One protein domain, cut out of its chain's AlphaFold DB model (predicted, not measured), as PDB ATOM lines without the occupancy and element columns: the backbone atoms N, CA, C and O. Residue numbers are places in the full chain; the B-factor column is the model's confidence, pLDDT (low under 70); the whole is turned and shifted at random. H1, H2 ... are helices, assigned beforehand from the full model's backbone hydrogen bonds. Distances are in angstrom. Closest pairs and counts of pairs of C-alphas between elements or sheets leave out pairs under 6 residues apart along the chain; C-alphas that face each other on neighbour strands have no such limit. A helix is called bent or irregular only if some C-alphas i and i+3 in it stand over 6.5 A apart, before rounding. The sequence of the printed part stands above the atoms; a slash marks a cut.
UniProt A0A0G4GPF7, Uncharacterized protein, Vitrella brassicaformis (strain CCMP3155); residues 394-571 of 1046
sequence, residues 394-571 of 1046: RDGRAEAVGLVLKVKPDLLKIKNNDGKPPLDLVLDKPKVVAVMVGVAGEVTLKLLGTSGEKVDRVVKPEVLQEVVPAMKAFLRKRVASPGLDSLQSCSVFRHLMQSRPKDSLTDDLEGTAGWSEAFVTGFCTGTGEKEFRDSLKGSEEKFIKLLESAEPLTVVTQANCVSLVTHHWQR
ATOM      1  N   ARG A 394     -43.303 -15.988  26.744       74.38
ATOM      2  CA  ARG A 394     -44.408 -15.844  25.770       74.38
ATOM      3  C   ARG A 394     -45.091 -17.171  25.454       74.38
ATOM      4  O   ARG A 394     -46.314 -17.210  25.353       74.38
ATOM      5  N   ASP A 395     -44.350 -18.262  25.312       62.00
ATOM      6  CA  ASP A 395     -44.923 -19.569  24.972       62.00
ATOM      7  C   ASP A 395     -45.619 -20.238  26.175       62.00
ATOM      8  O   ASP A 395     -46.421 -21.151  25.992       62.00
ATOM      9  N   GLY A 396     -45.404 -19.749  27.400       66.44
ATOM     10  CA  GLY A 396     -46.039 -20.257  28.620       66.44
ATOM     11  C   GLY A 396     -45.335 -21.456  29.266       66.44
ATOM     12  O   GLY A 396     -45.945 -22.164  30.067       66.44
ATOM     13  N   ARG A 397     -44.066 -21.712  28.922       66.88
ATOM     14  CA  ARG A 397     -43.314 -22.900  29.361       66.88
ATOM     15  C   ARG A 397     -42.653 -22.677  30.720       66.88
ATOM     16  O   ARG A 397     -41.465 -22.381  30.823       66.88
ATOM     17  N   ALA A 398     -43.463 -22.828  31.767       68.31
ATOM     18  CA  ALA A 398     -43.080 -22.578  33.155       68.31
ATOM     19  C   ALA A 398     -41.844 -23.381  33.619       68.31
ATOM     20  O   ALA A 398     -41.007 -22.831  34.328       68.31
ATOM     21  N   GLU A 399     -41.684 -24.642  33.197       62.09
ATOM     22  CA  GLU A 399     -40.523 -25.462  33.587       62.09
ATOM     23  C   GLU A 399     -39.210 -24.933  32.993       62.09
ATOM     24  O   GLU A 399     -38.270 -24.672  33.745       62.09
ATOM     25  N   ALA A 400     -39.167 -24.673  31.681       63.31
ATOM     26  CA  ALA A 400     -38.012 -24.066  31.016       63.31
ATOM     27  C   ALA A 400     -37.661 -22.677  31.590       63.31
ATOM     28  O   ALA A 400     -36.485 -22.361  31.761       63.31
ATOM     29  N   VAL A 401     -38.666 -21.863  31.949       73.06
ATOM     30  CA  VAL A 401     -38.457 -20.568  32.626       73.06
ATOM     31  C   VAL A 401     -37.778 -20.753  33.987       73.06
ATOM     32  O   VAL A 401     -36.787 -20.082  34.262       73.06
ATOM     33  N   GLY A 402     -38.260 -21.678  34.825       68.06
ATOM     34  CA  GLY A 402     -37.655 -21.950  36.134       68.06
ATOM     35  C   GLY A 402     -36.224 -22.477  36.031       68.06
ATOM     36  O   GLY A 402     -35.352 -22.041  36.777       68.06
ATOM     37  N   LEU A 403     -35.971 -23.360  35.063       66.81
ATOM     38  CA  LEU A 403     -34.643 -23.890  34.761       66.81
ATOM     39  C   LEU A 403     -33.658 -22.776  34.365       66.81
ATOM     40  O   LEU A 403     -32.601 -22.662  34.979       66.81
ATOM     41  N   VAL A 404     -34.018 -21.906  33.416       70.94
ATOM     42  CA  VAL A 404     -33.161 -20.786  32.975       70.94
ATOM     43  C   VAL A 404     -32.898 -19.785  34.112       70.94
ATOM     44  O   VAL A 404     -31.752 -19.383  34.336       70.94
ATOM     45  N   LEU A 405     -33.929 -19.420  34.882       73.06
ATOM     46  CA  LEU A 405     -33.796 -18.467  35.992       73.06
ATOM     47  C   LEU A 405     -32.956 -18.997  37.154       73.06
ATOM     48  O   LEU A 405     -32.237 -18.218  37.773       73.06
ATOM     49  N   LYS A 406     -32.973 -20.312  37.405       68.25
ATOM     50  CA  LYS A 406     -32.118 -20.965  38.409       68.25
ATOM     51  C   LYS A 406     -30.623 -20.776  38.117       68.25
ATOM     52  O   LYS A 406     -29.819 -20.835  39.045       68.25
ATOM     53  N   VAL A 407     -30.239 -20.556  36.854       67.31
ATOM     54  CA  VAL A 407     -28.839 -20.293  36.476       67.31
ATOM     55  C   VAL A 407     -28.507 -18.803  36.493       67.31
ATOM     56  O   VAL A 407     -27.456 -18.430  37.007       67.31
ATOM     57  N   LYS A 408     -29.381 -17.948  35.939       72.25
ATOM     58  CA  LYS A 408     -29.126 -16.503  35.815       72.25
ATOM     59  C   LYS A 408     -30.424 -15.689  36.010       72.25
ATOM     60  O   LYS A 408     -31.092 -15.356  35.031       72.25
ATOM     61  N   PRO A 409     -30.792 -15.334  37.262       74.62
ATOM     62  CA  PRO A 409     -32.005 -14.559  37.565       74.62
ATOM     63  C   PRO A 409     -32.052 -13.182  36.884       74.62
ATOM     64  O   PRO A 409     -33.126 -12.665  36.576       74.62
ATOM     65  N   ASP A 410     -30.882 -12.594  36.620       76.12
ATOM     66  CA  ASP A 410     -30.736 -11.276  35.994       76.12
ATOM     67  C   ASP A 410     -31.267 -11.196  34.556       76.12
ATOM     68  O   ASP A 410     -31.564 -10.098  34.088       76.12
ATOM     69  N   LEU A 411     -31.485 -12.334  33.884       77.62
ATOM     70  CA  LEU A 411     -32.080 -12.399  32.544       77.62
ATOM     71  C   LEU A 411     -33.470 -11.739  32.463       77.62
ATOM     72  O   LEU A 411     -33.873 -11.299  31.388       77.62
ATOM     73  N   LEU A 412     -34.191 -11.619  33.586       79.81
ATOM     74  CA  LEU A 412     -35.456 -10.876  33.664       79.81
ATOM     75  C   LEU A 412     -35.298  -9.370  33.399       79.81
ATOM     76  O   LEU A 412     -36.275  -8.714  33.047       79.81
ATOM     77  N   LYS A 413     -34.100  -8.803  33.592       80.69
ATOM     78  CA  LYS A 413     -33.831  -7.365  33.412       80.69
ATOM     79  C   LYS A 413     -33.622  -6.977  31.951       80.69
ATOM     80  O   LYS A 413     -33.791  -5.805  31.614       80.69
ATOM     81  N   ILE A 414     -33.226  -7.933  31.107       80.19
ATOM     82  CA  ILE A 414     -32.986  -7.705  29.680       80.19
ATOM     83  C   ILE A 414     -34.322  -7.349  29.027       80.19
ATOM     84  O   ILE A 414     -35.329  -7.996  29.296       80.19
ATOM     85  N   LYS A 415     -34.339  -6.314  28.189       82.69
ATOM     86  CA  LYS A 415     -35.535  -5.842  27.480       82.69
ATOM     87  C   LYS A 415     -35.414  -6.160  26.000       82.69
ATOM     88  O   LYS A 415     -34.331  -6.004  25.439       82.69
ATOM     89  N   ASN A 416     -36.521  -6.539  25.371       81.38
ATOM     90  CA  ASN A 416     -36.591  -6.651  23.918       81.38
ATOM     91  C   ASN A 416     -36.595  -5.273  23.224       81.38
ATOM     92  O   ASN A 416     -36.580  -4.232  23.889       81.38
ATOM     93  N   ASN A 417     -36.662  -5.252  21.888       79.31
ATOM     94  CA  ASN A 417     -36.677  -3.995  21.129       79.31
ATOM     95  C   ASN A 417     -37.937  -3.136  21.387       79.31
ATOM     96  O   ASN A 417     -37.890  -1.926  21.183       79.31
ATOM     97  N   ASP A 418     -39.029  -3.719  21.903       77.62
ATOM     98  CA  ASP A 418     -40.220  -2.985  22.374       77.62
ATOM     99  C   ASP A 418     -40.029  -2.352  23.771       77.62
ATOM    100  O   ASP A 418     -40.961  -1.767  24.328       77.62
ATOM    101  N   GLY A 419     -38.858  -2.523  24.396       79.75
ATOM    102  CA  GLY A 419     -38.572  -2.080  25.763       79.75
ATOM    103  C   GLY A 419     -39.202  -2.943  26.865       79.75
ATOM    104  O   GLY A 419     -39.162  -2.552  28.037       79.75
ATOM    105  N   LYS A 420     -39.768  -4.108  26.521       78.94
ATOM    106  CA  LYS A 420     -40.469  -5.008  27.450       78.94
ATOM    107  C   LYS A 420     -39.518  -6.082  27.995       78.94
ATOM    108  O   LYS A 420     -38.892  -6.767  27.188       78.94
ATOM    109  N   PRO A 421     -39.402  -6.266  29.323       82.81
ATOM    110  CA  PRO A 421     -38.757  -7.444  29.908       82.81
ATOM    111  C   PRO A 421     -39.622  -8.714  29.741       82.81
ATOM    112  O   PRO A 421     -40.829  -8.601  29.507       82.81
ATOM    113  N   PRO A 422     -39.075  -9.931  29.955       80.69
ATOM    114  CA  PRO A 422     -39.818 -11.191  29.842       80.69
ATOM    115  C   PRO A 422     -41.064 -11.257  30.729       80.69
ATOM    116  O   PRO A 422     -42.040 -11.913  30.372       80.69
ATOM    117  N   LEU A 423     -41.026 -10.574  31.878       78.44
ATOM    118  CA  LEU A 423     -42.117 -10.526  32.847       78.44
ATOM    119  C   LEU A 423     -43.386  -9.881  32.263       78.44
ATOM    120  O   LEU A 423     -44.485 -10.371  32.506       78.44
ATOM    121  N   ASP A 424     -43.248  -8.851  31.422       75.50
ATOM    122  CA  ASP A 424     -44.383  -8.172  30.775       75.50
ATOM    123  C   ASP A 424     -45.153  -9.104  29.824       75.50
ATOM    124  O   ASP A 424     -46.339  -8.899  29.579       75.50
ATOM    125  N   LEU A 425     -44.486 -10.136  29.292       74.00
ATOM    126  CA  LEU A 425     -45.055 -11.098  28.342       74.00
ATOM    127  C   LEU A 425     -45.853 -12.227  29.020       74.00
ATOM    128  O   LEU A 425     -46.458 -13.045  28.325       74.00
ATOM    129  N   VAL A 426     -45.835 -12.303  30.358       75.00
ATOM    130  CA  VAL A 426     -46.481 -13.372  31.149       75.00
ATOM    131  C   VAL A 426     -47.517 -12.876  32.147       75.00
ATOM    132  O   VAL A 426     -48.069 -13.693  32.874       75.00
ATOM    133  N   LEU A 427     -47.842 -11.582  32.160       70.94
ATOM    134  CA  LEU A 427     -48.901 -11.015  33.009       70.94
ATOM    135  C   LEU A 427     -50.244 -11.767  32.880       70.94
ATOM    136  O   LEU A 427     -50.919 -11.968  33.883       70.94
ATOM    137  N   ASP A 428     -50.562 -12.287  31.689       69.69
ATOM    138  CA  ASP A 428     -51.765 -13.097  31.421       69.69
ATOM    139  C   ASP A 428     -51.552 -14.620  31.639       69.69
ATOM    140  O   ASP A 428     -52.346 -15.446  31.184       69.69
ATOM    141  N   LYS A 429     -50.438 -15.039  32.264       75.44
ATOM    142  CA  LYS A 429     -49.993 -16.446  32.381       75.44
ATOM    143  C   LYS A 429     -49.586 -16.814  33.818       75.44
ATOM    144  O   LYS A 429     -48.389 -16.963  34.103       75.44
ATOM    145  N   PRO A 430     -50.555 -17.068  34.722       69.00
ATOM    146  CA  PRO A 430     -50.305 -17.220  36.161       69.00
ATOM    147  C   PRO A 430     -49.284 -18.316  36.508       69.00
ATOM    148  O   PRO A 430     -48.433 -18.122  37.373       69.00
ATOM    149  N   LYS A 431     -49.275 -19.442  35.779       69.69
ATOM    150  CA  LYS A 431     -48.305 -20.535  35.997       69.69
ATOM    151  C   LYS A 431     -46.845 -20.135  35.760       69.69
ATOM    152  O   LYS A 431     -45.964 -20.717  36.381       69.69
ATOM    153  N   VAL A 432     -46.574 -19.185  34.864       72.62
ATOM    154  CA  VAL A 432     -45.198 -18.741  34.574       72.62
ATOM    155  C   VAL A 432     -44.788 -17.644  35.549       72.62
ATOM    156  O   VAL A 432     -43.682 -17.698  36.078       72.62
ATOM    157  N   VAL A 433     -45.701 -16.716  35.861       74.62
ATOM    158  CA  VAL A 433     -45.511 -15.703  36.914       74.62
ATOM    159  C   VAL A 433     -45.169 -16.369  38.249       74.62
ATOM    160  O   VAL A 433     -44.190 -15.982  38.880       74.62
ATOM    161  N   ALA A 434     -45.890 -17.429  38.629       68.38
ATOM    162  CA  ALA A 434     -45.613 -18.221  39.829       68.38
ATOM    163  C   ALA A 434     -44.165 -18.745  39.894       68.38
ATOM    164  O   ALA A 434     -43.535 -18.694  40.948       68.38
ATOM    165  N   VAL A 435     -43.616 -19.217  38.768       70.12
ATOM    166  CA  VAL A 435     -42.230 -19.711  38.701       70.12
ATOM    167  C   VAL A 435     -41.215 -18.565  38.705       70.12
ATOM    168  O   VAL A 435     -40.195 -18.667  39.381       70.12
ATOM    169  N   MET A 436     -41.490 -17.452  38.015       75.56
ATOM    170  CA  MET A 436     -40.618 -16.266  38.046       75.56
ATOM    171  C   MET A 436     -40.528 -15.650  39.451       75.56
ATOM    172  O   MET A 436     -39.442 -15.271  39.892       75.56
ATOM    173  N   VAL A 437     -41.649 -15.586  40.177       69.75
ATOM    174  CA  VAL A 437     -41.699 -15.137  41.577       69.75
ATOM    175  C   VAL A 437     -40.961 -16.112  42.497       69.75
ATOM    176  O   VAL A 437     -40.154 -15.667  43.309       69.75
ATOM    177  N   GLY A 438     -41.184 -17.422  42.347       65.12
ATOM    178  CA  GLY A 438     -40.570 -18.434  43.214       65.12
ATOM    179  C   GLY A 438     -39.052 -18.581  43.056       65.12
ATOM    180  O   GLY A 438     -38.364 -18.793  44.047       65.12
ATOM    181  N   VAL A 439     -38.522 -18.452  41.832       66.50
ATOM    182  CA  VAL A 439     -37.088 -18.675  41.532       66.50
ATOM    183  C   VAL A 439     -36.265 -17.378  41.526       66.50
ATOM    184  O   VAL A 439     -35.062 -17.406  41.773       66.50
ATOM    185  N   ALA A 440     -36.885 -16.233  41.221       67.25
ATOM    186  CA  ALA A 440     -36.192 -14.958  41.020       67.25
ATOM    187  C   ALA A 440     -36.906 -13.780  41.711       67.25
ATOM    188  O   ALA A 440     -36.948 -12.667  41.177       67.25
ATOM    189  N   GLY A 441     -37.474 -14.016  42.899       66.62
ATOM    190  CA  GLY A 441     -38.382 -13.093  43.590       66.62
ATOM    191  C   GLY A 441     -37.875 -11.654  43.725       66.62
ATOM    192  O   GLY A 441     -38.603 -10.722  43.395       66.62
ATOM    193  N   GLU A 442     -36.615 -11.445  44.120       63.38
ATOM    194  CA  GLU A 442     -36.039 -10.099  44.298       63.38
ATOM    195  C   GLU A 442     -35.905  -9.316  42.974       63.38
ATOM    196  O   GLU A 442     -36.147  -8.106  42.919       63.38
ATOM    197  N   VAL A 443     -35.544 -10.000  41.883       67.06
ATOM    198  CA  VAL A 443     -35.424  -9.380  40.551       67.06
ATOM    199  C   VAL A 443     -36.813  -9.102  39.976       67.06
ATOM    200  O   VAL A 443     -37.053  -8.014  39.450       67.06
ATOM    201  N   THR A 444     -37.743 -10.043  40.149       68.50
ATOM    202  CA  THR A 444     -39.156  -9.898  39.785       68.50
ATOM    203  C   THR A 444     -39.795  -8.710  40.517       68.50
ATOM    204  O   THR A 444     -40.399  -7.860  39.868       68.50
ATOM    205  N   LEU A 445     -39.579  -8.567  41.832       62.94
ATOM    206  CA  LEU A 445     -40.020  -7.411  42.628       62.94
ATOM    207  C   LEU A 445     -39.504  -6.081  42.078       62.94
ATOM    208  O   LEU A 445     -40.287  -5.153  41.897       62.94
ATOM    209  N   LYS A 446     -38.196  -5.978  41.806       64.12
ATOM    210  CA  LYS A 446     -37.590  -4.742  41.282       64.12
ATOM    211  C   LYS A 446     -38.227  -4.328  39.955       64.12
ATOM    212  O   LYS A 446     -38.518  -3.153  39.763       64.12
ATOM    213  N   LEU A 447     -38.503  -5.288  39.072       63.69
ATOM    214  CA  LEU A 447     -39.135  -5.028  37.777       63.69
ATOM    215  C   LEU A 447     -40.617  -4.650  37.905       63.69
ATOM    216  O   LEU A 447     -41.060  -3.729  37.219       63.69
ATOM    217  N   LEU A 448     -41.362  -5.288  38.813       63.47
ATOM    218  CA  LEU A 448     -42.746  -4.914  39.124       63.47
ATOM    219  C   LEU A 448     -42.822  -3.502  39.727       63.47
ATOM    220  O   LEU A 448     -43.545  -2.650  39.212       63.47
ATOM    221  N   GLY A 449     -42.017  -3.223  40.755       54.09
ATOM    222  CA  GLY A 449     -41.997  -1.943  41.468       54.09
ATOM    223  C   GLY A 449     -41.585  -0.744  40.608       54.09
ATOM    224  O   GLY A 449     -42.054   0.365  40.849       54.09
ATOM    225  N   THR A 450     -40.774  -0.941  39.558       52.34
ATOM    226  CA  THR A 450     -40.420   0.148  38.620       52.34
ATOM    227  C   THR A 450     -41.566   0.632  37.724       52.34
ATOM    228  O   THR A 450     -41.397   1.615  37.005       52.34
ATOM    229  N   SER A 451     -42.733  -0.018  37.745       50.22
ATOM    230  CA  SER A 451     -43.892   0.385  36.943       50.22
ATOM    231  C   SER A 451     -45.203   0.026  37.644       50.22
ATOM    232  O   SER A 451     -45.700  -1.089  37.483       50.22
ATOM    233  N   GLY A 452     -45.781   0.984  38.380       50.88
ATOM    234  CA  GLY A 452     -47.006   0.781  39.169       50.88
ATOM    235  C   GLY A 452     -48.157   0.143  38.381       50.88
ATOM    236  O   GLY A 452     -48.769  -0.808  38.853       50.88
ATOM    237  N   GLU A 453     -48.346   0.545  37.119       53.19
ATOM    238  CA  GLU A 453     -49.387   0.003  36.228       53.19
ATOM    239  C   GLU A 453     -49.282  -1.521  35.975       53.19
ATOM    240  O   GLU A 453     -50.255  -2.158  35.574       53.19
ATOM    241  N   LYS A 454     -48.106  -2.133  36.187       57.06
ATOM    242  CA  LYS A 454     -47.913  -3.584  36.014       57.06
ATOM    243  C   LYS A 454     -48.240  -4.373  37.272       57.06
ATOM    244  O   LYS A 454     -48.768  -5.478  37.151       57.06
ATOM    245  N   VAL A 455     -47.977  -3.809  38.454       55.06
ATOM    246  CA  VAL A 455     -48.361  -4.411  39.743       55.06
ATOM    247  C   VAL A 455     -49.869  -4.670  39.746       55.06
ATOM    248  O   VAL A 455     -50.308  -5.776  40.046       55.06
ATOM    249  N   ASP A 456     -50.658  -3.710  39.270       55.66
ATOM    250  CA  ASP A 456     -52.121  -3.810  39.254       55.66
ATOM    251  C   ASP A 456     -52.686  -4.834  38.253       55.66
ATOM    252  O   ASP A 456     -53.853  -5.209  38.355       55.66
ATOM    253  N   ARG A 457     -51.875  -5.341  37.311       55.09
ATOM    254  CA  ARG A 457     -52.293  -6.382  36.353       55.09
ATOM    255  C   ARG A 457     -52.034  -7.802  36.861       55.09
ATOM    256  O   ARG A 457     -52.918  -8.643  36.739       55.09
ATOM    257  N   VAL A 458     -50.861  -8.067  37.444       55.19
ATOM    258  CA  VAL A 458     -50.524  -9.391  38.017       55.19
ATOM    259  C   VAL A 458     -51.125  -9.590  39.416       55.19
ATOM    260  O   VAL A 458     -51.404 -10.722  39.800       55.19
ATOM    261  N   VAL A 459     -51.411  -8.512  40.152       55.41
ATOM    262  CA  VAL A 459     -52.061  -8.551  41.477       55.41
ATOM    263  C   VAL A 459     -53.578  -8.288  41.366       55.41
ATOM    264  O   VAL A 459     -54.187  -7.668  42.240       55.41
ATOM    265  N   LYS A 460     -54.203  -8.754  40.275       59.91
ATOM    266  CA  LYS A 460     -55.662  -8.928  40.194       59.91
ATOM    267  C   LYS A 460     -56.089 -10.159  41.006       59.91
ATOM    268  O   LYS A 460     -55.350 -11.147  40.981       59.91
ATOM    269  N   PRO A 461     -57.280 -10.168  41.640       57.81
ATOM    270  CA  PRO A 461     -57.753 -11.322  42.411       57.81
ATOM    271  C   PRO A 461     -57.774 -12.612  41.585       57.81
ATOM    272  O   PRO A 461     -57.297 -13.645  42.046       57.81
ATOM    273  N   GLU A 462     -58.242 -12.533  40.332       60.53
ATOM    274  CA  GLU A 462     -58.326 -13.688  39.426       60.53
ATOM    275  C   GLU A 462     -56.947 -14.323  39.170       60.53
ATOM    276  O   GLU A 462     -56.792 -15.542  39.199       60.53
ATOM    277  N   VAL A 463     -55.921 -13.489  38.962       60.56
ATOM    278  CA  VAL A 463     -54.553 -13.946  38.688       60.56
ATOM    279  C   VAL A 463     -53.913 -14.506  39.958       60.56
ATOM    280  O   VAL A 463     -53.277 -15.558  39.900       60.56
ATOM    281  N   LEU A 464     -54.116 -13.866  41.116       61.97
ATOM    282  CA  LEU A 464     -53.574 -14.346  42.391       61.97
ATOM    283  C   LEU A 464     -54.132 -15.728  42.769       61.97
ATOM    284  O   LEU A 464     -53.368 -16.610  43.168       61.97
ATOM    285  N   GLN A 465     -55.439 -15.936  42.576       63.25
ATOM    286  CA  GLN A 465     -56.112 -17.212  42.841       63.25
ATOM    287  C   GLN A 465     -55.559 -18.374  41.998       63.25
ATOM    288  O   GLN A 465     -55.571 -19.511  42.470       63.25
ATOM    289  N   GLU A 466     -55.006 -18.119  40.805       64.00
ATOM    290  CA  GLU A 466     -54.325 -19.138  39.989       64.00
ATOM    291  C   GLU A 466     -52.807 -19.238  40.237       64.00
ATOM    292  O   GLU A 466     -52.250 -20.343  40.234       64.00
ATOM    293  N   VAL A 467     -52.119 -18.111  40.472       65.19
ATOM    294  CA  VAL A 467     -50.673 -18.065  40.780       65.19
ATOM    295  C   VAL A 467     -50.370 -18.878  42.035       65.19
ATOM    296  O   VAL A 467     -49.415 -19.655  42.059       65.19
ATOM    297  N   VAL A 468     -51.193 -18.734  43.072       64.12
ATOM    298  CA  VAL A 468     -50.940 -19.311  44.394       64.12
ATOM    299  C   VAL A 468     -50.937 -20.851  44.364       64.12
ATOM    300  O   VAL A 468     -49.922 -21.431  44.754       64.12
ATOM    301  N   PRO A 469     -51.966 -21.567  43.863       65.75
ATOM    302  CA  PRO A 469     -51.915 -23.023  43.713       65.75
ATOM    303  C   PRO A 469     -50.778 -23.506  42.803       65.75
ATOM    304  O   PRO A 469     -50.157 -24.529  43.100       65.75
ATOM    305  N   ALA A 470     -50.472 -22.775  41.724       63.88
ATOM    306  CA  ALA A 470     -49.379 -23.120  40.815       63.88
ATOM    307  C   ALA A 470     -48.007 -23.033  41.509       63.88
ATOM    308  O   ALA A 470     -47.206 -23.962  41.403       63.88
ATOM    309  N   MET A 471     -47.773 -21.975  42.289       67.81
ATOM    310  CA  MET A 471     -46.575 -21.794  43.109       67.81
ATOM    311  C   MET A 471     -46.455 -22.896  44.173       67.81
ATOM    312  O   MET A 471     -45.407 -23.531  44.287       67.81
ATOM    313  N   LYS A 472     -47.550 -23.216  44.884       66.94
ATOM    314  CA  LYS A 472     -47.600 -24.330  45.854       66.94
ATOM    315  C   LYS A 472     -47.247 -25.676  45.207       66.94
ATOM    316  O   LYS A 472     -46.550 -26.488  45.814       66.94
ATOM    317  N   ALA A 473     -47.715 -25.925  43.983       65.50
ATOM    318  CA  ALA A 473     -47.414 -27.147  43.237       65.50
ATOM    319  C   ALA A 473     -45.963 -27.196  42.721       65.50
ATOM    320  O   ALA A 473     -45.368 -28.273  42.703       65.50
ATOM    321  N   PHE A 474     -45.391 -26.052  42.332       66.31
ATOM    322  CA  PHE A 474     -43.997 -25.930  41.897       66.31
ATOM    323  C   PHE A 474     -43.016 -26.171  43.055       66.31
ATOM    324  O   PHE A 474     -42.173 -27.067  42.964       66.31
ATOM    325  N   LEU A 475     -43.193 -25.456  44.175       65.75
ATOM    326  CA  LEU A 475     -42.350 -25.574  45.373       65.75
ATOM    327  C   LEU A 475     -42.335 -27.006  45.939       65.75
ATOM    328  O   LEU A 475     -41.293 -27.490  46.371       65.75
ATOM    329  N   ARG A 476     -43.466 -27.725  45.866       66.19
ATOM    330  CA  ARG A 476     -43.567 -29.142  46.268       66.19
ATOM    331  C   ARG A 476     -42.860 -30.132  45.337       66.19
ATOM    332  O   ARG A 476     -42.617 -31.255  45.762       66.19
ATOM    333  N   LYS A 477     -42.603 -29.781  44.071       61.75
ATOM    334  CA  LYS A 477     -42.128 -30.737  43.053       61.75
ATOM    335  C   LYS A 477     -40.634 -30.674  42.744       61.75
ATOM    336  O   LYS A 477     -40.115 -31.688  42.288       61.75
ATOM    337  N   ARG A 478     -39.965 -29.514  42.858       55.91
ATOM    338  CA  ARG A 478     -38.691 -29.323  42.127       55.91
ATOM    339  C   ARG A 478     -37.644 -28.363  42.718       55.91
ATOM    340  O   ARG A 478     -36.869 -27.781  41.961       55.91
ATOM    341  N   VAL A 479     -37.564 -28.217  44.040       52.78
ATOM    342  CA  VAL A 479     -36.593 -27.304  44.676       52.78
ATOM    343  C   VAL A 479     -35.505 -28.067  45.442       52.78
ATOM    344  O   VAL A 479     -35.813 -28.919  46.268       52.78
ATOM    345  N   ALA A 480     -34.231 -27.744  45.188       51.06
ATOM    346  CA  ALA A 480     -33.074 -28.325  45.894       51.06
ATOM    347  C   ALA A 480     -32.888 -27.757  47.320       51.06
ATOM    348  O   ALA A 480     -32.346 -28.419  48.204       51.06
ATOM    349  N   SER A 481     -33.380 -26.536  47.541       63.06
ATOM    350  CA  SER A 481     -33.427 -25.821  48.819       63.06
ATOM    351  C   SER A 481     -34.840 -25.276  49.081       63.06
ATOM    352  O   SER A 481     -35.054 -24.066  48.970       63.06
ATOM    353  N   PRO A 482     -35.844 -26.132  49.372       66.56
ATOM    354  CA  PRO A 482     -37.257 -25.728  49.426       66.56
ATOM    355  C   PRO A 482     -37.546 -24.627  50.457       66.56
ATOM    356  O   PRO A 482     -38.475 -23.842  50.261       66.56
ATOM    357  N   GLY A 483     -36.730 -24.509  51.512       72.25
ATOM    358  CA  GLY A 483     -36.806 -23.399  52.464       72.25
ATOM    359  C   GLY A 483     -36.414 -22.035  51.877       72.25
ATOM    360  O   GLY A 483     -37.012 -21.033  52.251       72.25
ATOM    361  N   LEU A 484     -35.453 -21.974  50.946       74.31
ATOM    362  CA  LEU A 484     -34.940 -20.713  50.396       74.31
ATOM    363  C   LEU A 484     -35.961 -20.048  49.460       74.31
ATOM    364  O   LEU A 484     -36.320 -18.892  49.664       74.31
ATOM    365  N   ASP A 485     -36.459 -20.785  48.468       71.12
ATOM    366  CA  ASP A 485     -37.364 -20.269  47.428       71.12
ATOM    367  C   ASP A 485     -38.748 -19.911  48.010       71.12
ATOM    368  O   ASP A 485     -39.377 -18.916  47.636       71.12
ATOM    369  N   SER A 486     -39.202 -20.673  49.010       75.50
ATOM    370  CA  SER A 486     -40.434 -20.382  49.757       75.50
ATOM    371  C   SER A 486     -40.292 -19.135  50.641       75.50
ATOM    372  O   SER A 486     -41.235 -18.350  50.755       75.50
ATOM    373  N   LEU A 487     -39.109 -18.903  51.222       78.44
ATOM    374  CA  LEU A 487     -38.813 -17.698  51.998       78.44
ATOM    375  C   LEU A 487     -38.667 -16.456  51.099       78.44
ATOM    376  O   LEU A 487     -39.186 -15.395  51.446       78.44
ATOM    377  N   GLN A 488     -38.055 -16.592  49.913       76.69
ATOM    378  CA  GLN A 488     -38.073 -15.543  48.882       76.69
ATOM    379  C   GLN A 488     -39.511 -15.174  48.510       76.69
ATOM    380  O   GLN A 488     -39.868 -14.000  48.554       76.69
ATOM    381  N   SER A 489     -40.349 -16.177  48.227       72.81
ATOM    382  CA  SER A 489     -41.772 -15.984  47.918       72.81
ATOM    383  C   SER A 489     -42.498 -15.235  49.047       72.81
ATOM    384  O   SER A 489     -43.203 -14.264  48.786       72.81
ATOM    385  N   CYS A 490     -42.270 -15.610  50.311       75.25
ATOM    386  CA  CYS A 490     -42.827 -14.921  51.482       75.25
ATOM    387  C   CYS A 490     -42.422 -13.430  51.540       75.25
ATOM    388  O   CYS A 490     -43.283 -12.566  51.728       75.25
ATOM    389  N   SER A 491     -41.142 -13.116  51.294       77.75
ATOM    390  CA  SER A 491     -40.643 -11.732  51.224       77.75
ATOM    391  C   SER A 491     -41.319 -10.927  50.103       77.75
ATOM    392  O   SER A 491     -41.684  -9.771  50.320       77.75
ATOM    393  N   VAL A 492     -41.567 -11.544  48.936       72.81
ATOM    394  CA  VAL A 492     -42.295 -10.910  47.821       72.81
ATOM    395  C   VAL A 492     -43.701 -10.478  48.231       72.81
ATOM    396  O   VAL A 492     -44.048  -9.309  48.057       72.81
ATOM    397  N   PHE A 493     -44.504 -11.381  48.798       73.69
ATOM    398  CA  PHE A 493     -45.887 -11.054  49.159       73.69
ATOM    399  C   PHE A 493     -45.967  -9.988  50.258       73.69
ATOM    400  O   PHE A 493     -46.763  -9.057  50.140       73.69
ATOM    401  N   ARG A 494     -45.086 -10.035  51.266       76.50
ATOM    402  CA  ARG A 494     -45.037  -9.008  52.323       76.50
ATOM    403  C   ARG A 494     -44.601  -7.635  51.823       76.50
ATOM    404  O   ARG A 494     -45.170  -6.630  52.246       76.50
ATOM    405  N   HIS A 495     -43.653  -7.565  50.889       72.25
ATOM    406  CA  HIS A 495     -43.273  -6.281  50.301       72.25
ATOM    407  C   HIS A 495     -44.405  -5.685  49.444       72.25
ATOM    408  O   HIS A 495     -44.651  -4.479  49.499       72.25
ATOM    409  N   LEU A 496     -45.161  -6.527  48.726       68.62
ATOM    410  CA  LEU A 496     -46.362  -6.096  48.001       68.62
ATOM    411  C   LEU A 496     -47.440  -5.538  48.949       68.62
ATOM    412  O   LEU A 496     -47.998  -4.484  48.645       68.62
ATOM    413  N   MET A 497     -47.674  -6.164  50.112       72.44
ATOM    414  CA  MET A 497     -48.589  -5.636  51.141       72.44
ATOM    415  C   MET A 497     -48.168  -4.241  51.631       72.44
ATOM    416  O   MET A 497     -48.999  -3.341  51.704       72.44
ATOM    417  N   GLN A 498     -46.877  -4.026  51.918       69.19
ATOM    418  CA  GLN A 498     -46.364  -2.724  52.383       69.19
ATOM    419  C   GLN A 498     -46.506  -1.597  51.346       69.19
ATOM    420  O   GLN A 498     -46.530  -0.424  51.713       69.19
ATOM    421  N   SER A 499     -46.585  -1.938  50.057       67.31
ATOM    422  CA  SER A 499     -46.678  -0.971  48.957       67.31
ATOM    423  C   SER A 499     -48.100  -0.480  48.641       67.31
ATOM    424  O   SER A 499     -48.259   0.363  47.756       67.31
ATOM    425  N   ARG A 500     -49.134  -1.002  49.321       63.62
ATOM    426  CA  ARG A 500     -50.546  -0.830  48.934       63.62
ATOM    427  C   ARG A 500     -51.449  -0.244  50.033       63.62
ATOM    428  O   ARG A 500     -51.142  -0.367  51.219       63.62
ATOM    429  N   PRO A 501     -52.583   0.382  49.654       60.97
ATOM    430  CA  PRO A 501     -53.688   0.634  50.577       60.97
ATOM    431  C   PRO A 501     -54.297  -0.689  51.081       60.97
ATOM    432  O   PRO A 501     -54.199  -1.724  50.423       60.97
ATOM    433  N   LYS A 502     -54.921  -0.649  52.266       65.00
ATOM    434  CA  LYS A 502     -55.531  -1.820  52.917       65.00
ATOM    435  C   LYS A 502     -56.891  -2.172  52.297       65.00
ATOM    436  O   LYS A 502     -57.930  -1.812  52.846       65.00
ATOM    437  N   ASP A 503     -56.854  -2.898  51.185       69.69
ATOM    438  CA  ASP A 503     -58.030  -3.447  50.491       69.69
ATOM    439  C   ASP A 503     -58.178  -4.962  50.753       69.69
ATOM    440  O   ASP A 503     -57.255  -5.588  51.271       69.69
ATOM    441  N   SER A 504     -59.279  -5.601  50.337       64.19
ATOM    442  CA  SER A 504     -59.527  -7.047  50.555       64.19
ATOM    443  C   SER A 504     -58.475  -7.990  49.947       64.19
ATOM    444  O   SER A 504     -58.260  -9.092  50.443       64.19
ATOM    445  N   LEU A 505     -57.763  -7.550  48.905       62.41
ATOM    446  CA  LEU A 505     -56.598  -8.248  48.340       62.41
ATOM    447  C   LEU A 505     -55.427  -8.380  49.330       62.41
ATOM    448  O   LEU A 505     -54.558  -9.229  49.136       62.41
ATOM    449  N   THR A 506     -55.376  -7.537  50.364       67.62
ATOM    450  CA  THR A 506     -54.348  -7.587  51.414       67.62
ATOM    451  C   THR A 506     -54.479  -8.862  52.240       67.62
ATOM    452  O   THR A 506     -53.463  -9.485  52.531       67.62
ATOM    453  N   ASP A 507     -55.711  -9.289  52.530       69.56
ATOM    454  CA  ASP A 507     -56.002 -10.479  53.338       69.56
ATOM    455  C   ASP A 507     -55.613 -11.766  52.581       69.56
ATOM    456  O   ASP A 507     -54.994 -12.672  53.143       69.56
ATOM    457  N   ASP A 508     -55.888 -11.815  51.270       66.75
ATOM    458  CA  ASP A 508     -55.429 -12.893  50.382       66.75
ATOM    459  C   ASP A 508     -53.890 -12.941  50.318       66.75
ATOM    460  O   ASP A 508     -53.286 -14.009  50.453       66.75
ATOM    461  N   LEU A 509     -53.229 -11.787  50.154       70.38
ATOM    462  CA  LEU A 509     -51.765 -11.693  50.165       70.38
ATOM    463  C   LEU A 509     -51.180 -12.156  51.508       70.38
ATOM    464  O   LEU A 509     -50.233 -12.946  51.512       70.38
ATOM    465  N   GLU A 510     -51.775 -11.757  52.631       74.88
ATOM    466  CA  GLU A 510     -51.376 -12.184  53.974       74.88
ATOM    467  C   GLU A 510     -51.511 -13.703  54.145       74.88
ATOM    468  O   GLU A 510     -50.558 -14.368  54.559       74.88
ATOM    469  N   GLY A 511     -52.633 -14.286  53.711       73.25
ATOM    470  CA  GLY A 511     -52.841 -15.736  53.701       73.25
ATOM    471  C   GLY A 511     -51.818 -16.497  52.843       73.25
ATOM    472  O   GLY A 511     -51.422 -17.619  53.178       73.25
ATOM    473  N   THR A 512     -51.327 -15.899  51.752       70.88
ATOM    474  CA  THR A 512     -50.288 -16.510  50.899       70.88
ATOM    475  C   THR A 512     -48.882 -16.393  51.481       70.88
ATOM    476  O   THR A 512     -48.112 -17.360  51.414       70.88
ATOM    477  N   ALA A 513     -48.563 -15.262  52.116       76.62
ATOM    478  CA  ALA A 513     -47.332 -15.078  52.873       76.62
ATOM    479  C   ALA A 513     -47.284 -16.044  54.066       76.62
ATOM    480  O   ALA A 513     -46.301 -16.771  54.213       76.62
ATOM    481  N   GLY A 514     -48.376 -16.137  54.833       79.75
ATOM    482  CA  GLY A 514     -48.537 -17.054  55.962       79.75
ATOM    483  C   GLY A 514     -48.485 -18.530  55.560       79.75
ATOM    484  O   GLY A 514     -47.854 -19.326  56.250       79.75
ATOM    485  N   TRP A 515     -49.046 -18.919  54.405       80.94
ATOM    486  CA  TRP A 515     -48.858 -20.280  53.882       80.94
ATOM    487  C   TRP A 515     -47.392 -20.572  53.537       80.94
ATOM    488  O   TRP A 515     -46.892 -21.655  53.840       80.94
ATOM    489  N   SER A 516     -46.712 -19.621  52.889       75.88
ATOM    490  CA  SER A 516     -45.306 -19.777  52.491       75.88
ATOM    491  C   SER A 516     -44.411 -19.884  53.725       75.88
ATOM    492  O   SER A 516     -43.524 -20.732  53.783       75.88
ATOM    493  N   GLU A 517     -44.711 -19.088  54.751       83.62
ATOM    494  CA  GLU A 517     -44.079 -19.155  56.060       83.62
ATOM    495  C   GLU A 517     -44.329 -20.505  56.751       83.62
ATOM    496  O   GLU A 517     -43.375 -21.172  57.139       83.62
ATOM    497  N   ALA A 518     -45.581 -20.969  56.818       81.75
ATOM    498  CA  ALA A 518     -45.932 -22.267  57.396       81.75
ATOM    499  C   ALA A 518     -45.242 -23.445  56.680       81.75
ATOM    500  O   ALA A 518     -44.877 -24.431  57.320       81.75
ATOM    501  N   PHE A 519     -45.015 -23.345  55.366       78.31
ATOM    502  CA  PHE A 519     -44.248 -24.336  54.609       78.31
ATOM    503  C   PHE A 519     -42.757 -24.332  54.991       78.31
ATOM    504  O   PHE A 519     -42.182 -25.401  55.202       78.31
ATOM    505  N   VAL A 520     -42.138 -23.155  55.160       80.38
ATOM    506  CA  VAL A 520     -40.757 -23.041  55.671       80.38
ATOM    507  C   VAL A 520     -40.664 -23.524  57.124       80.38
ATOM    508  O   VAL A 520     -39.713 -24.222  57.466       80.38
ATOM    509  N   THR A 521     -41.663 -23.246  57.961       83.31
ATOM    510  CA  THR A 521     -41.772 -23.764  59.335       83.31
ATOM    511  C   THR A 521     -41.874 -25.293  59.348       83.31
ATOM    512  O   THR A 521     -41.155 -25.945  60.104       83.31
ATOM    513  N   GLY A 522     -42.664 -25.888  58.447       80.62
ATOM    514  CA  GLY A 522     -42.721 -27.339  58.240       80.62
ATOM    515  C   GLY A 522     -41.383 -27.935  57.786       80.62
ATOM    516  O   GLY A 522     -40.969 -28.978  58.284       80.62
ATOM    517  N   PHE A 523     -40.649 -27.247  56.906       79.31
ATOM    518  CA  PHE A 523     -39.291 -27.640  56.516       79.31
ATOM    519  C   PHE A 523     -38.301 -27.552  57.692       79.31
ATOM    520  O   PHE A 523     -37.537 -28.488  57.916       79.31
ATOM    521  N   CYS A 524     -38.350 -26.483  58.494       79.69
ATOM    522  CA  CYS A 524     -37.470 -26.276  59.652       79.69
ATOM    523  C   CYS A 524     -37.767 -27.195  60.852       79.69
ATOM    524  O   CYS A 524     -36.947 -27.262  61.765       79.69
ATOM    525  N   THR A 525     -38.919 -27.869  60.873       80.88
ATOM    526  CA  THR A 525     -39.329 -28.811  61.934       80.88
ATOM    527  C   THR A 525     -39.253 -30.272  61.500       80.88
ATOM    528  O   THR A 525     -38.868 -31.123  62.295       80.88
ATOM    529  N   GLY A 526     -39.612 -30.573  60.249       73.56
ATOM    530  CA  GLY A 526     -39.695 -31.936  59.720       73.56
ATOM    531  C   GLY A 526     -38.405 -32.496  59.113       73.56
ATOM    532  O   GLY A 526     -38.398 -33.660  58.726       73.56
ATOM    533  N   THR A 527     -37.334 -31.702  59.000       77.06
ATOM    534  CA  THR A 527     -36.028 -32.160  58.484       77.06
ATOM    535  C   THR A 527     -35.004 -32.324  59.603       77.06
ATOM    536  O   THR A 527     -34.987 -31.550  60.563       77.06
ATOM    537  N   GLY A 528     -34.118 -33.318  59.484       78.56
ATOM    538  CA  GLY A 528     -32.995 -33.456  60.413       78.56
ATOM    539  C   GLY A 528     -31.992 -32.311  60.240       78.56
ATOM    540  O   GLY A 528     -31.745 -31.875  59.117       78.56
ATOM    541  N   GLU A 529     -31.363 -31.846  61.327       79.81
ATOM    542  CA  GLU A 529     -30.452 -30.682  61.303       79.81
ATOM    543  C   GLU A 529     -29.357 -30.790  60.221       79.81
ATOM    544  O   GLU A 529     -29.024 -29.809  59.552       79.81
ATOM    545  N   LYS A 530     -28.819 -31.998  60.014       76.62
ATOM    546  CA  LYS A 530     -27.812 -32.266  58.983       76.62
ATOM    547  C   LYS A 530     -28.366 -32.070  57.567       76.62
ATOM    548  O   LYS A 530     -27.737 -31.384  56.771       76.62
ATOM    549  N   GLU A 531     -29.541 -32.621  57.273       76.38
ATOM    550  CA  GLU A 531     -30.197 -32.514  55.960       76.38
ATOM    551  C   GLU A 531     -30.612 -31.068  55.661       76.38
ATOM    552  O   GLU A 531     -30.401 -30.572  54.555       76.38
ATOM    553  N   PHE A 532     -31.129 -30.364  56.673       81.88
ATOM    554  CA  PHE A 532     -31.438 -28.937  56.613       81.88
ATOM    555  C   PHE A 532     -30.204 -28.105  56.231       81.88
ATOM    556  O   PHE A 532     -30.257 -27.274  55.323       81.88
ATOM    557  N   ARG A 533     -29.066 -28.361  56.890       77.44
ATOM    558  CA  ARG A 533     -27.795 -27.671  56.630       77.44
ATOM    559  C   ARG A 533     -27.201 -28.030  55.268       77.44
ATOM    560  O   ARG A 533     -26.756 -27.136  54.552       77.44
ATOM    561  N   ASP A 534     -27.216 -29.306  54.885       76.94
ATOM    562  CA  ASP A 534     -26.733 -29.754  53.574       76.94
ATOM    563  C   ASP A 534     -27.580 -29.158  52.427       76.94
ATOM    564  O   ASP A 534     -27.025 -28.769  51.399       76.94
ATOM    565  N   SER A 535     -28.893 -28.967  52.625       75.69
ATOM    566  CA  SER A 535     -29.793 -28.294  51.670       75.69
ATOM    567  C   SER A 535     -29.518 -26.786  51.503       75.69
ATOM    568  O   SER A 535     -29.775 -26.227  50.437       75.69
ATOM    569  N   LEU A 536     -28.960 -26.117  52.522       76.06
ATOM    570  CA  LEU A 536     -28.603 -24.686  52.494       76.06
ATOM    571  C   LEU A 536     -27.114 -24.421  52.194       76.06
ATOM    572  O   LEU A 536     -26.656 -23.274  52.202       76.06
ATOM    573  N   LYS A 537     -26.328 -25.465  51.923       75.75
ATOM    574  CA  LYS A 537     -24.873 -25.383  51.757       75.75
ATOM    575  C   LYS A 537     -24.482 -24.478  50.580       75.75
ATOM    576  O   LYS A 537     -24.791 -24.757  49.427       75.75
ATOM    577  N   GLY A 538     -23.782 -23.380  50.879       71.75
ATOM    578  CA  GLY A 538     -23.412 -22.347  49.897       71.75
ATOM    579  C   GLY A 538     -24.468 -21.253  49.673       71.75
ATOM    580  O   GLY A 538     -24.200 -20.290  48.956       71.75
ATOM    581  N   SER A 539     -25.641 -21.349  50.309       74.75
ATOM    582  CA  SER A 539     -26.692 -20.320  50.315       74.75
ATOM    583  C   SER A 539     -27.076 -19.831  51.723       74.75
ATOM    584  O   SER A 539     -27.928 -18.949  51.834       74.75
ATOM    585  N   GLU A 540     -26.404 -20.315  52.778       80.44
ATOM    586  CA  GLU A 540     -26.638 -19.979  54.196       80.44
ATOM    587  C   GLU A 540     -26.797 -18.458  54.435       80.44
ATOM    588  O   GLU A 540     -27.811 -18.017  54.972       80.44
ATOM    589  N   GLU A 541     -25.864 -17.625  53.957       77.25
ATOM    590  CA  GLU A 541     -25.941 -16.160  54.113       77.25
ATOM    591  C   GLU A 541     -27.140 -15.521  53.394       77.25
ATOM    592  O   GLU A 541     -27.696 -14.529  53.869       77.25
ATOM    593  N   LYS A 542     -27.548 -16.068  52.240       78.81
ATOM    594  CA  LYS A 542     -28.732 -15.585  51.510       78.81
ATOM    595  C   LYS A 542     -29.999 -15.912  52.293       78.81
ATOM    596  O   LYS A 542     -30.877 -15.062  52.387       78.81
ATOM    597  N   PHE A 543     -30.067 -17.101  52.893       83.62
ATOM    598  CA  PHE A 543     -31.177 -17.497  53.756       83.62
ATOM    599  C   PHE A 543     -31.313 -16.559  54.967       83.62
ATOM    600  O   PHE A 543     -32.394 -16.029  55.199       83.62
ATOM    601  N   ILE A 544     -30.217 -16.258  55.677       83.00
ATOM    602  CA  ILE A 544     -30.252 -15.369  56.859       83.00
ATOM    603  C   ILE A 544     -30.638 -13.924  56.476       83.00
ATOM    604  O   ILE A 544     -31.411 -13.286  57.192       83.00
ATOM    605  N   LYS A 545     -30.197 -13.410  55.319       80.75
ATOM    606  CA  LYS A 545     -30.654 -12.103  54.795       80.75
ATOM    607  C   LYS A 545     -32.144 -12.091  54.439       80.75
ATOM    608  O   LYS A 545     -32.825 -11.102  54.689       80.75
ATOM    609  N   LEU A 546     -32.668 -13.190  53.897       80.00
ATOM    610  CA  LEU A 546     -34.089 -13.316  53.567       80.00
ATOM    611  C   LEU A 546     -34.988 -13.454  54.805       80.00
ATOM    612  O   LEU A 546     -36.144 -13.046  54.749       80.00
ATOM    613  N   LEU A 547     -34.483 -13.968  55.933       83.75
ATOM    614  CA  LEU A 547     -35.225 -13.951  57.204       83.75
ATOM    615  C   LEU A 547     -35.481 -12.513  57.684       83.75
ATOM    616  O   LEU A 547     -36.547 -12.224  58.217       83.75
ATOM    617  N   GLU A 548     -34.538 -11.600  57.452       80.50
ATOM    618  CA  GLU A 548     -34.708 -10.176  57.757       80.50
ATOM    619  C   GLU A 548     -35.660  -9.479  56.773       80.50
ATOM    620  O   GLU A 548     -36.500  -8.699  57.205       80.50
ATOM    621  N   SER A 549     -35.594  -9.778  55.468       75.44
ATOM    622  CA  SER A 549     -36.481  -9.142  54.475       75.44
ATOM    623  C   SER A 549     -37.900  -9.724  54.419       75.44
ATOM    624  O   SER A 549     -38.793  -9.104  53.839       75.44
ATOM    625  N   ALA A 550     -38.119 -10.931  54.947       77.25
ATOM    626  CA  ALA A 550     -39.435 -11.567  55.029       77.25
ATOM    627  C   ALA A 550     -40.100 -11.424  56.408       77.25
ATOM    628  O   ALA A 550     -41.314 -11.573  56.495       77.25
ATOM    629  N   GLU A 551     -39.330 -11.197  57.474       81.50
ATOM    630  CA  GLU A 551     -39.790 -11.145  58.875       81.50
ATOM    631  C   GLU A 551     -40.705 -12.321  59.319       81.50
ATOM    632  O   GLU A 551     -41.797 -12.101  59.847       81.50
ATOM    633  N   PRO A 552     -40.315 -13.599  59.109       81.38
ATOM    634  CA  PRO A 552     -41.179 -14.752  59.355       81.38
ATOM    635  C   PRO A 552     -41.190 -15.179  60.830       81.38
ATOM    636  O   PRO A 552     -40.378 -16.002  61.265       81.38
ATOM    637  N   LEU A 553     -42.128 -14.628  61.601       79.56
ATOM    638  CA  LEU A 553     -42.232 -14.805  63.056       79.56
ATOM    639  C   LEU A 553     -42.263 -16.278  63.514       79.56
ATOM    640  O   LEU A 553     -41.658 -16.620  64.529       79.56
ATOM    641  N   THR A 554     -42.917 -17.172  62.770       83.88
ATOM    642  CA  THR A 554     -42.995 -18.605  63.101       83.88
ATOM    643  C   THR A 554     -41.776 -19.407  62.650       83.88
ATOM    644  O   THR A 554     -41.518 -20.457  63.228       83.88
ATOM    645  N   VAL A 555     -41.002 -18.939  61.663       83.75
ATOM    646  CA  VAL A 555     -39.797 -19.643  61.179       83.75
ATOM    647  C   VAL A 555     -38.610 -19.378  62.101       83.75
ATOM    648  O   VAL A 555     -37.866 -20.301  62.431       83.75
ATOM    649  N   VAL A 556     -38.439 -18.128  62.550       83.38
ATOM    650  CA  VAL A 556     -37.281 -17.719  63.369       83.38
ATOM    651  C   VAL A 556     -37.245 -18.375  64.754       83.38
ATOM    652  O   VAL A 556     -36.189 -18.413  65.381       83.38
ATOM    653  N   THR A 557     -38.369 -18.923  65.224       82.44
ATOM    654  CA  THR A 557     -38.474 -19.667  66.488       82.44
ATOM    655  C   THR A 557     -38.158 -21.162  66.355       82.44
ATOM    656  O   THR A 557     -38.015 -21.834  67.375       82.44
ATOM    657  N   GLN A 558     -38.010 -21.701  65.136       88.50
ATOM    658  CA  GLN A 558     -37.797 -23.137  64.925       88.50
ATOM    659  C   GLN A 558     -36.369 -23.586  65.241       88.50
ATOM    660  O   GLN A 558     -35.398 -22.914  64.890       88.50
ATOM    661  N   ALA A 559     -36.237 -24.773  65.841       83.88
ATOM    662  CA  ALA A 559     -34.971 -25.294  66.363       83.88
ATOM    663  C   ALA A 559     -33.832 -25.320  65.322       83.88
ATOM    664  O   ALA A 559     -32.744 -24.822  65.607       83.88
ATOM    665  N   ASN A 560     -34.084 -25.804  64.097       85.50
ATOM    666  CA  ASN A 560     -33.070 -25.828  63.033       85.50
ATOM    667  C   ASN A 560     -32.633 -24.413  62.605       85.50
ATOM    668  O   ASN A 560     -31.449 -24.178  62.358       85.50
ATOM    669  N   CYS A 561     -33.559 -23.448  62.569       84.81
ATOM    670  CA  CYS A 561     -33.248 -22.051  62.258       84.81
ATOM    671  C   CYS A 561     -32.426 -21.404  63.386       84.81
ATOM    672  O   CYS A 561     -31.404 -20.767  63.127       84.81
ATOM    673  N   VAL A 562     -32.814 -21.626  64.647       82.62
ATOM    674  CA  VAL A 562     -32.073 -21.148  65.825       82.62
ATOM    675  C   VAL A 562     -30.680 -21.788  65.909       82.62
ATOM    676  O   VAL A 562     -29.723 -21.078  66.230       82.62
ATOM    677  N   SER A 563     -30.524 -23.074  65.565       83.19
ATOM    678  CA  SER A 563     -29.209 -23.726  65.461       83.19
ATOM    679  C   SER A 563     -28.359 -23.097  64.356       83.19
ATOM    680  O   SER A 563     -27.219 -22.711  64.609       83.19
ATOM    681  N   LEU A 564     -28.909 -22.885  63.153       84.00
ATOM    682  CA  LEU A 564     -28.182 -22.260  62.041       84.00
ATOM    683  C   LEU A 564     -27.686 -20.846  62.388       84.00
ATOM    684  O   LEU A 564     -26.528 -20.519  62.117       84.00
ATOM    685  N   VAL A 565     -28.538 -20.028  63.013       82.69
ATOM    686  CA  VAL A 565     -28.207 -18.668  63.476       82.69
ATOM    687  C   VAL A 565     -27.164 -18.710  64.596       82.69
ATOM    688  O   VAL A 565     -26.180 -17.973  64.549       82.69
ATOM    689  N   THR A 566     -27.318 -19.610  65.572       80.19
ATOM    690  CA  THR A 566     -26.364 -19.769  66.686       80.19
ATOM    691  C   THR A 566     -25.004 -20.264  66.192       80.19
ATOM    692  O   THR A 566     -23.972 -19.732  66.599       80.19
ATOM    693  N   HIS A 567     -24.992 -21.191  65.234       81.94
ATOM    694  CA  HIS A 567     -23.793 -21.623  64.533       81.94
ATOM    695  C   HIS A 567     -23.125 -20.442  63.821       81.94
ATOM    696  O   HIS A 567     -21.945 -20.217  64.038       81.94
ATOM    697  N   HIS A 568     -23.844 -19.633  63.033       78.50
ATOM    698  CA  HIS A 568     -23.247 -18.479  62.336       78.50
ATOM    699  C   HIS A 568     -22.775 -17.354  63.273       78.50
ATOM    700  O   HIS A 568     -21.838 -16.639  62.920       78.50
ATOM    701  N   TRP A 569     -23.369 -17.234  64.465       78.00
ATOM    702  CA  TRP A 569     -22.935 -16.332  65.539       78.00
ATOM    703  C   TRP A 569     -21.631 -16.782  66.220       78.00
ATOM    704  O   TRP A 569     -20.810 -15.945  66.601       78.00
ATOM    705  N   GLN A 570     -21.428 -18.097  66.355       71.75
ATOM    706  CA  GLN A 570     -20.233 -18.708  66.952       71.75
ATOM    707  C   GLN A 570     -19.130 -19.029  65.924       71.75
ATOM    708  O   GLN A 570     -17.964 -19.150  66.297       71.75
ATOM    709  N   ARG A 571     -19.479 -19.163  64.637       67.69
ATOM    710  CA  ARG A 571     -18.585 -19.565  63.540       67.69
ATOM    711  C   ARG A 571     -17.431 -18.584  63.366       67.69
ATOM    712  O   ARG A 571     -17.609 -17.366  63.377       67.69
TER     713      ARG A 571
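Overview. This is residues 394 to 571 of the 1046 residues of an uncharacterized protein of Vitrella brassicaformis (strain CCMP3155) (UniProt A0A0G4GPF7). Three long helices, H6, H7 and H8, form an up-and-down bundle, loosely joined where H6 meets H7, with shorter helices packed round it. On one side the first arm of the bent helix H4 crosses H6 and H7, H1 packs along that arm, and H2, H3 and H5 gather near H4; on the other side H10 packs along H7, and H9 and H11 gather at the last end of H8. The printed part has 178 residues with eleven named helices, H1 to H11 in chain order, and no named strand: the class is all helix. It is compact, with a radius of gyration of the C-alphas of 16.3 A and spans of 51 by 36 by 26 A.

Along the chain. H1, residues 398 to 407, begins at C-alpha 398 (-43.080, -22.578, 33.155). H2 is residues 409 to 413 and H3 residues 422 to 425. H4, residues 430 to 449, was assigned as one helix by its hydrogen bonds but is bent, with C-alphas 439 and 442 9.1 A apart; its arms are H4a, residues 430 to 439, and H4b, residues 442 to 449. H5 is residues 452 to 458. H6, residues 461 to 477, and H7, residues 482 to 498, are each 24.9 A long; H8, residues 505 to 526, is 31.2 A. H9 is residues 529 to 535, H10 residues 540 to 550, and H11 residues 559 to 570, ending at C-alpha 570 (-20.233, -18.708, 66.952).

Arrangement. H1 touches H4a at a shallow tilt of 18 degrees, the same way, closest at the C-alphas of Ala 398 and Val 432, 4.6 A. H2 touches H4b, C-alphas 410 and 443 being closest at 6.8 A, and only just touches H3, with 3 pairs of C-alphas within 8 A. H4b and H5 touch only at the corner, C-alphas 448 and 455 being closest at 5.7 A. H4a touches H6 at a steep tilt of 52 degrees, C-alphas 430 and 467 being closest at 4.7 A. H6 and H7 form a helical hairpin, as do H7 and H8, whose closest C-alphas, 490 and 513, are 4.7 A apart. H7 touches H10, C-alphas 491 and 550 being closest at 4.0 A. H8 and H11 touch only at their ends, C-alphas 524 and 560 being closest at 5.6 A; H9 only just touches H11, with 3 pairs within 8 A. Every O i to N i+4 pair is within hydrogen-bond range in H4b, H7, H8, H9 and H11, but 5 of 6 in H1 and H4a, 2 of 3 in H5, 11 of 13 in H6, 6 of 7 in H10 and 0 of 1 in H2, where 2 of 2 O i to N i+3 pairs are; H3 is too short for such a pair.

Size, cuts and confidence. The C-alphas farthest apart, those of Asp 418 and Gln 570, are 51.3 A apart. The printed part has no cut and no long link. Its mean pLDDT is 71.9; 73 residues are under 70, among them residues 437 to 482 and 498 to 508.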